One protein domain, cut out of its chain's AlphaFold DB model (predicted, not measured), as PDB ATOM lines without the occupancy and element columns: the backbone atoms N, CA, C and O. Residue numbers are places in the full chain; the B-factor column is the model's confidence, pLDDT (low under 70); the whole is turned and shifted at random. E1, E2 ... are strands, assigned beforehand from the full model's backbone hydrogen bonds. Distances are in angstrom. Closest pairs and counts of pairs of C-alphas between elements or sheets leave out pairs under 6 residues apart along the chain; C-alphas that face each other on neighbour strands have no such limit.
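What this domain is: This is residues 358 to 417 of the 859 residues of an uncharacterized protein of Geothermobacter hydrogeniphilus (UniProt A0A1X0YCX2). One antiparallel sheet of five strands curls like part of an open barrel and folds back on itself, with E3 and E2 in one leaf, E4 and E5 in the leaf facing it, and E1 as the hinge. The 60 printed residues hold five named strands, E1 to E5 along the chain, and no named helix; the sheet's order is E3 E2 E1 E4 E5, and the class is all strand. The whole is compact, with a radius of gyration of the C-alphas of 11.6 A and spans of 34 by 30 by 18 A.

How they stand to each other: E1, residues 358 to 363, forms a hairpin with E2, residues 369 to 377, at 144 degrees; N 360 and O 372 are 2.8 A apart. E2 forms a hairpin with the edge strand E3, residues 380 to 384, at 158 degrees, with N 382 and O 375 at 2.8 A. E1 E2 E3 are a meander, each strand the antiparallel neighbour of the one before. E4, residues 395 to 398, is antiparallel to E1 at 148 degrees, with N 397 and O 361 at 2.8 A; E1 to E4 are a Greek key, a meander whose first strand neighbours the fourth. E4 forms a hairpin with the other edge strand, E5, residues 409 to 415, at 112 degrees, with N 410 and O 396 at 2.7 A. E2 and E5 are apart.

Where its parts are: E1 begins at C-alpha 358 (-17.834, -42.019, -23.887) and is 17.2 A long. E2 is 25.4 A, E3 11.9 A and E4 9.6 A. E5, 19.6 A long, ends at C-alpha 415 (-10.605, -51.824, -39.575).

The domain as a whole: The C-alphas farthest apart, those of Gly 403 and Gly 417, are 34.7 A apart. The printed part has no cut and no long link. Its mean pLDDT is 74.9; residues 365, 368, 377 to 378, 386 to 387 and 399 to 407 are under 70.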
ATOM      1  N   PHE A 358     -16.607 -41.737 -24.607       73.44
ATOM      2  CA  PHE A 358     -17.834 -42.019 -23.887       73.44
ATOM      3  C   PHE A 358     -18.107 -43.513 -23.740       73.44
ATOM      4  O   PHE A 358     -17.732 -44.317 -24.598       73.44
ATOM      5  N   PRO A 359     -18.783 -43.909 -22.656       70.88
ATOM      6  CA  PRO A 359     -19.214 -45.279 -22.460       70.88
ATOM      7  C   PRO A 359     -20.244 -45.709 -23.509       70.88
ATOM      8  O   PRO A 359     -20.929 -44.898 -24.130       70.88
ATOM      9  N   VAL A 360     -20.375 -47.015 -23.709       77.50
ATOM     10  CA  VAL A 360     -21.411 -47.624 -24.546       77.50
ATOM     11  C   VAL A 360     -21.974 -48.878 -23.874       77.50
ATOM     12  O   VAL A 360     -21.258 -49.591 -23.169       77.50
ATOM     13  N   THR A 361     -23.233 -49.203 -24.155       80.00
ATOM     14  CA  THR A 361     -23.811 -50.533 -23.924       80.00
ATOM     15  C   THR A 361     -23.895 -51.344 -25.182       80.00
ATOM     16  O   THR A 361     -24.085 -50.807 -26.266       80.00
ATOM     17  N   TYR A 362     -23.878 -52.662 -25.040       83.25
ATOM     18  CA  TYR A 362     -24.247 -53.576 -26.111       83.25
ATOM     19  C   TYR A 362     -24.758 -54.900 -25.552       83.25
ATOM     20  O   TYR A 362     -24.568 -55.219 -24.382       83.25
ATOM     21  N   THR A 363     -25.420 -55.693 -26.390       82.50
ATOM     22  CA  THR A 363     -25.825 -57.051 -26.014       82.50
ATOM     23  C   THR A 363     -24.725 -58.024 -26.419       82.50
ATOM     24  O   THR A 363     -24.492 -58.239 -27.609       82.50
ATOM     25  N   GLY A 364     -24.045 -58.608 -25.432       73.06
ATOM     26  CA  GLY A 364     -22.963 -59.564 -25.653       73.06
ATOM     27  C   GLY A 364     -23.443 -60.979 -25.978       73.06
ATOM     28  O   GLY A 364     -24.639 -61.279 -26.071       73.06
ATOM     29  N   SER A 365     -22.483 -61.897 -26.123       69.31
ATOM     30  CA  SER A 365     -22.787 -63.319 -26.310       69.31
ATOM     31  C   SER A 365     -23.561 -63.866 -25.101       69.31
ATOM     32  O   SER A 365     -23.125 -63.714 -23.965       69.31
ATOM     33  N   GLY A 366     -24.725 -64.482 -25.335       71.62
ATOM     34  CA  GLY A 366     -25.599 -64.982 -24.263       71.62
ATOM     35  C   GLY A 366     -26.744 -64.052 -23.841       71.62
ATOM     36  O   GLY A 366     -27.406 -64.359 -22.855       71.62
ATOM     37  N   ASN A 367     -27.028 -62.977 -24.593       75.31
ATOM     38  CA  ASN A 367     -28.102 -62.006 -24.305       75.31
ATOM     39  C   ASN A 367     -27.931 -61.234 -22.984       75.31
ATOM     40  O   ASN A 367     -28.907 -60.722 -22.440       75.31
ATOM     41  N   THR A 368     -26.709 -61.135 -22.473       69.88
ATOM     42  CA  THR A 368     -26.396 -60.286 -21.322       69.88
ATOM     43  C   THR A 368     -26.023 -58.888 -21.797       69.88
ATOM     44  O   THR A 368     -25.385 -58.727 -22.843       69.88
ATOM     45  N   GLN A 369     -26.443 -57.873 -21.045       74.50
ATOM     46  CA  GLN A 369     -26.001 -56.504 -21.276       74.50
ATOM     47  C   GLN A 369     -24.513 -56.405 -20.925       74.50
ATOM     48  O   GLN A 369     -24.055 -56.986 -19.944       74.50
ATOM     49  N   GLN A 370     -23.756 -55.751 -21.792       73.69
ATOM     50  CA  GLN A 370     -22.315 -55.583 -21.704       73.69
ATOM     51  C   GLN A 370     -21.950 -54.129 -21.952       73.69
ATOM     52  O   GLN A 370     -22.756 -53.338 -22.453       73.69
ATOM     53  N   TYR A 371     -20.708 -53.813 -21.606       70.56
ATOM     54  CA  TYR A 371     -20.232 -52.454 -21.452       70.56
ATOM     55  C   TYR A 371     -18.905 -52.281 -22.137       70.56
ATOM     56  O   TYR A 371     -18.060 -53.176 -22.135       70.56
ATOM     57  N   GLY A 372     -18.756 -51.131 -22.768       72.44
ATOM     58  CA  GLY A 372     -17.501 -50.724 -23.353       72.44
ATOM     59  C   GLY A 372     -17.295 -49.232 -23.195       72.44
ATOM     60  O   GLY A 372     -18.200 -48.497 -22.808       72.44
ATOM     61  N   PHE A 373     -16.097 -48.789 -23.533       77.94
ATOM     62  CA  PHE A 373     -15.751 -47.383 -23.604       77.94
ATOM     63  C   PHE A 373     -15.225 -47.082 -24.997       77.94
ATOM     64  O   PHE A 373     -14.271 -47.709 -25.460       77.94
ATOM     65  N   TYR A 374     -15.883 -46.151 -25.680       83.50
ATOM     66  CA  TYR A 374     -15.416 -45.620 -26.945       83.50
ATOM     67  C   TYR A 374     -14.504 -44.435 -26.662       83.50
ATOM     68  O   TYR A 374     -14.967 -43.409 -26.173       83.50
ATOM     69  N   GLY A 375     -13.217 -44.572 -26.954       79.94
ATOM     70  CA  GLY A 375     -12.238 -43.503 -26.788       79.94
ATOM     71  C   GLY A 375     -11.313 -43.391 -27.987       79.94
ATOM     72  O   GLY A 375     -11.414 -44.149 -28.955       79.94
ATOM     73  N   ALA A 376     -10.411 -42.418 -27.934       76.88
ATOM     74  CA  ALA A 376      -9.353 -42.268 -28.915       76.88
ATOM     75  C   ALA A 376      -7.997 -42.288 -28.213       76.88
ATOM     76  O   ALA A 376      -7.829 -41.664 -27.174       76.88
ATOM     77  N   TRP A 377      -7.024 -42.990 -28.791       69.25
ATOM     78  CA  TRP A 377      -5.636 -42.971 -28.333       69.25
ATOM     79  C   TRP A 377      -4.735 -42.502 -29.471       69.25
ATOM     80  O   TRP A 377      -4.679 -43.156 -30.514       69.25
ATOM     81  N   GLN A 378      -4.053 -41.363 -29.311       68.12
ATOM     82  CA  GLN A 378      -3.219 -40.755 -30.364       68.12
ATOM     83  C   GLN A 378      -3.961 -40.580 -31.711       68.12
ATOM     84  O   GLN A 378      -3.385 -40.759 -32.787       68.12
ATOM     85  N   GLY A 379      -5.261 -40.265 -31.656       70.75
ATOM     86  CA  GLY A 379      -6.138 -40.134 -32.829       70.75
ATOM     87  C   GLY A 379      -6.691 -41.458 -33.380       70.75
ATOM     88  O   GLY A 379      -7.329 -41.462 -34.429       70.75
ATOM     89  N   ARG A 380      -6.451 -42.592 -32.706       79.75
ATOM     90  CA  ARG A 380      -7.008 -43.905 -33.069       79.75
ATOM     91  C   ARG A 380      -8.264 -44.175 -32.267       79.75
ATOM     92  O   ARG A 380      -8.177 -44.448 -31.072       79.75
ATOM     93  N   HIS A 381      -9.414 -44.148 -32.926       85.44
ATOM     94  CA  HIS A 381     -10.677 -44.533 -32.305       85.44
ATOM     95  C   HIS A 381     -10.684 -46.024 -31.970       85.44
ATOM     96  O   HIS A 381     -10.435 -46.887 -32.815       85.44
ATOM     97  N   GLN A 382     -10.958 -46.335 -30.716       83.06
ATOM     98  CA  GLN A 382     -11.068 -47.701 -30.245       83.06
ATOM     99  C   GLN A 382     -12.272 -47.845 -29.340       83.06
ATOM    100  O   GLN A 382     -12.671 -46.936 -28.614       83.06
ATOM    101  N   LEU A 383     -12.841 -49.040 -29.397       83.31
ATOM    102  CA  LEU A 383     -13.880 -49.461 -28.492       83.31
ATOM    103  C   LEU A 383     -13.298 -50.539 -27.584       83.31
ATOM    104  O   LEU A 383     -13.048 -51.662 -28.024       83.31
ATOM    105  N   TRP A 384     -13.059 -50.181 -26.328       76.62
ATOM    106  CA  TRP A 384     -12.557 -51.108 -25.325       76.62
ATOM    107  C   TRP A 384     -13.724 -51.800 -24.644       76.62
ATOM    108  O   TRP A 384     -14.676 -51.149 -24.222       76.62
ATOM    109  N   SER A 385     -13.651 -53.123 -24.538       74.00
ATOM    110  CA  SER A 385     -14.599 -53.913 -23.758       74.00
ATOM    111  C   SER A 385     -13.859 -55.000 -22.979       74.00
ATOM    112  O   SER A 385     -12.818 -55.477 -23.452       74.00
ATOM    113  N   PRO A 386     -14.404 -55.469 -21.843       64.06
ATOM    114  CA  PRO A 386     -13.844 -56.596 -21.092       64.06
ATOM    115  C   PRO A 386     -13.730 -57.886 -21.920       64.06
ATOM    116  O   PRO A 386     -12.971 -58.790 -21.587       64.06
ATOM    117  N   GLN A 387     -14.489 -57.984 -23.016       68.00
ATOM    118  CA  GLN A 387     -14.547 -59.150 -23.899       68.00
ATOM    119  C   GLN A 387     -13.618 -59.018 -25.118       68.00
ATOM    120  O   GLN A 387     -13.608 -59.897 -25.981       68.00
ATOM    121  N   GLY A 388     -12.834 -57.938 -25.194       71.81
ATOM    122  CA  GLY A 388     -11.966 -57.627 -26.327       71.81
ATOM    123  C   GLY A 388     -12.694 -56.877 -27.447       71.81
ATOM    124  O   GLY A 388     -13.519 -55.998 -27.189       71.81
ATOM    125  N   LEU A 389     -12.352 -57.191 -28.700       76.69
ATOM    126  CA  LEU A 389     -12.947 -56.560 -29.882       76.69
ATOM    127  C   LEU A 389     -14.426 -56.939 -30.034       76.69
ATOM    128  O   LEU A 389     -14.781 -58.117 -30.090       76.69
ATOM    129  N   ILE A 390     -15.283 -55.929 -30.174       81.81
ATOM    130  CA  ILE A 390     -16.712 -56.123 -30.423       81.81
ATOM    131  C   ILE A 390     -16.936 -56.380 -31.924       81.81
ATOM    132  O   ILE A 390     -16.455 -55.593 -32.744       81.81
ATOM    133  N   PRO A 391     -17.670 -57.443 -32.320       85.88
ATOM    134  CA  PRO A 391     -17.888 -57.770 -33.729       85.88
ATOM    135  C   PRO A 391     -18.540 -56.631 -34.518       85.88
ATOM    136  O   PRO A 391     -19.429 -55.959 -33.994       85.88
ATOM    137  N   ASP A 392     -18.162 -56.463 -35.786       90.25
ATOM    138  CA  ASP A 392     -18.777 -55.493 -36.703       90.25
ATOM    139  C   ASP A 392     -20.300 -55.657 -36.804       90.25
ATOM    140  O   ASP A 392     -20.832 -56.768 -36.839       90.25
ATOM    141  N   GLY A 393     -21.005 -54.530 -36.903       90.56
ATOM    142  CA  GLY A 393     -22.463 -54.484 -36.983       90.56
ATOM    143  C   GLY A 393     -23.168 -54.708 -35.644       90.56
ATOM    144  O   GLY A 393     -24.400 -54.664 -35.604       90.56
ATOM    145  N   THR A 394     -22.424 -54.919 -34.552       91.81
ATOM    146  CA  THR A 394     -23.005 -54.947 -33.208       91.81
ATOM    147  C   THR A 394     -23.603 -53.584 -32.920       91.81
ATOM    148  O   THR A 394     -22.940 -52.557 -33.067       91.81
ATOM    149  N   VAL A 395     -24.875 -53.584 -32.524       92.19
ATOM    150  CA  VAL A 395     -25.533 -52.366 -32.078       92.19
ATOM    151  C   VAL A 395     -25.008 -52.044 -30.692       92.19
ATOM    152  O   VAL A 395     -25.254 -52.793 -29.744       92.19
ATOM    153  N   VAL A 396     -24.290 -50.935 -30.597       89.62
ATOM    154  CA  VAL A 396     -23.901 -50.350 -29.323       89.62
ATOM    155  C   VAL A 396     -24.754 -49.120 -29.108       89.62
ATOM    156  O   VAL A 396     -25.029 -48.379 -30.046       89.62
ATOM    157  N   THR A 397     -25.200 -48.882 -27.897       85.25
ATOM    158  CA  THR A 397     -25.905 -47.658 -27.563       85.25
ATOM    159  C   THR A 397     -24.912 -46.783 -26.836       85.25
ATOM    160  O   THR A 397     -24.379 -47.206 -25.813       85.25
ATOM    161  N   LYS A 398     -24.587 -45.611 -27.404       80.31
ATOM    162  CA  LYS A 398     -23.788 -44.635 -26.661       80.31
ATOM    163  C   LYS A 398     -24.491 -44.378 -25.381       80.31
ATOM    164  O   LYS A 398     -25.700 -44.215 -25.389       80.31
ATOM    165  N   GLU A 399     -23.677 -44.270 -24.367       63.25
ATOM    166  CA  GLU A 399     -24.060 -43.865 -23.066       63.25
ATOM    167  C   GLU A 399     -23.598 -42.415 -22.885       63.25
ATOM    168  O   GLU A 399     -22.409 -42.126 -22.816       63.25
ATOM    169  N   ASP A 400     -24.519 -41.462 -23.002       52.56
ATOM    170  CA  ASP A 400     -24.230 -40.038 -22.950       52.56
ATOM    171  C   ASP A 400     -23.594 -39.648 -21.616       52.56
ATOM    172  O   ASP A 400     -23.771 -40.254 -20.562       52.56
ATOM    173  N   TYR A 401     -22.885 -38.539 -21.681       44.09
ATOM    174  CA  TYR A 401     -22.669 -37.672 -20.547       44.09
ATOM    175  C   TYR A 401     -23.741 -36.606 -20.631       44.09
ATOM    176  O   TYR A 401     -23.755 -35.819 -21.572       44.09
ATOM    177  N   SER A 402     -24.659 -36.606 -19.670       32.31
ATOM    178  CA  SER A 402     -25.782 -35.675 -19.564       32.31
ATOM    179  C   SER A 402     -26.833 -35.712 -20.692       32.31
ATOM    180  O   SER A 402     -26.565 -35.636 -21.882       32.31
ATOM    181  N   GLY A 403     -28.095 -35.781 -20.289       38.44
ATOM    182  CA  GLY A 403     -29.214 -35.212 -21.017       38.44
ATOM    183  C   GLY A 403     -29.337 -35.386 -22.537       38.44
ATOM    184  O   GLY A 403     -29.654 -34.408 -23.153       38.44
ATOM    185  N   GLN A 404     -29.240 -36.535 -23.212       35.56
ATOM    186  CA  GLN A 404     -29.916 -36.790 -24.510       35.56
ATOM    187  C   GLN A 404     -30.798 -38.031 -24.560       35.56
ATOM    188  O   GLN A 404     -30.452 -39.050 -23.982       35.56
ATOM    189  N   THR A 405     -32.015 -37.894 -25.119       36.38
ATOM    190  CA  THR A 405     -32.970 -38.998 -25.346       36.38
ATOM    191  C   THR A 405     -32.235 -40.294 -25.572       36.38
ATOM    192  O   THR A 405     -31.531 -40.402 -26.566       36.38
ATOM    193  N   SER A 406     -32.403 -41.221 -24.625       45.00
ATOM    194  CA  SER A 406     -32.101 -42.637 -24.733       45.00
ATOM    195  C   SER A 406     -31.947 -43.061 -26.190       45.00
ATOM    196  O   SER A 406     -32.862 -42.893 -26.997       45.00
ATOM    197  N   GLY A 407     -30.816 -43.681 -26.493       59.31
ATOM    198  CA  GLY A 407     -30.758 -44.654 -27.559       59.31
ATOM    199  C   GLY A 407     -30.121 -44.150 -28.835       59.31
ATOM    200  O   GLY A 407     -30.571 -44.583 -29.898       59.31
ATOM    201  N   THR A 408     -29.090 -43.291 -28.787       74.75
ATOM    202  CA  THR A 408     -28.250 -43.160 -29.986       74.75
ATOM    203  C   THR A 408     -27.462 -44.450 -30.140       74.75
ATOM    204  O   THR A 408     -26.386 -44.654 -29.579       74.75
ATOM    205  N   SER A 409     -28.098 -45.372 -30.848       87.00
ATOM    206  CA  SER A 409     -27.524 -46.631 -31.241       87.00
ATOM    207  C   SER A 409     -26.621 -46.399 -32.437       87.00
ATOM    208  O   SER A 409     -27.035 -45.873 -33.472       87.00
ATOM    209  N   TYR A 410     -25.390 -46.834 -32.275       93.38
ATOM    210  CA  TYR A 410     -24.409 -46.942 -33.321       93.38
ATOM    211  C   TYR A 410     -24.233 -48.405 -33.688       93.38
ATOM    212  O   TYR A 410     -24.587 -49.312 -32.937       93.38
ATOM    213  N   THR A 411     -23.653 -48.638 -34.851       94.94
ATOM    214  CA  THR A 411     -23.119 -49.951 -35.202       94.94
ATOM    215  C   THR A 411     -21.604 -49.892 -35.193       94.94
ATOM    216  O   THR A 411     -21.019 -48.895 -35.609       94.94
ATOM    217  N   THR A 412     -20.957 -50.932 -34.683       93.19
ATOM    218  CA  THR A 412     -19.495 -51.026 -34.704       93.19
ATOM    219  C   THR A 412     -18.985 -51.285 -36.114       93.19
ATOM    220  O   THR A 412     -19.559 -52.078 -36.870       93.19
ATOM    221  N   LYS A 413     -17.867 -50.650 -36.459       92.44
ATOM    222  CA  LYS A 413     -17.113 -50.935 -37.675       92.44
ATOM    223  C   LYS A 413     -15.622 -50.953 -37.372       92.44
ATOM    224  O   LYS A 413     -15.049 -49.927 -37.022       92.44
ATOM    225  N   THR A 414     -14.998 -52.108 -37.543       90.38
ATOM    226  CA  THR A 414     -13.577 -52.321 -37.283       90.38
ATOM    227  C   THR A 414     -12.798 -52.374 -38.586       90.38
ATOM    228  O   THR A 414     -13.198 -53.019 -39.559       90.38
ATOM    229  N   PHE A 415     -11.649 -51.713 -38.573       90.31
ATOM    230  CA  PHE A 415     -10.605 -51.824 -39.575       90.31
ATOM    231  C   PHE A 415      -9.385 -52.457 -38.913       90.31
ATOM    232  O   PHE A 415      -8.909 -51.988 -37.881       90.31
ATOM    233  N   TYR A 416      -8.888 -53.547 -39.496       87.62
ATOM    234  CA  TYR A 416      -7.787 -54.337 -38.931       87.62
ATOM    235  C   TYR A 416      -6.406 -53.739 -39.203       87.62
ATOM    236  O   TYR A 416      -5.393 -54.367 -38.911       87.62
ATOM    237  N   GLY A 417      -6.352 -52.527 -39.742       88.56
ATOM    238  CA  GLY A 417      -5.123 -51.772 -39.794       88.56
ATOM    239  C   GLY A 417      -5.361 -50.275 -39.807       88.56
ATOM    240  O   GLY A 417      -6.473 -49.792 -40.021       88.56
TER     241      GLY A 417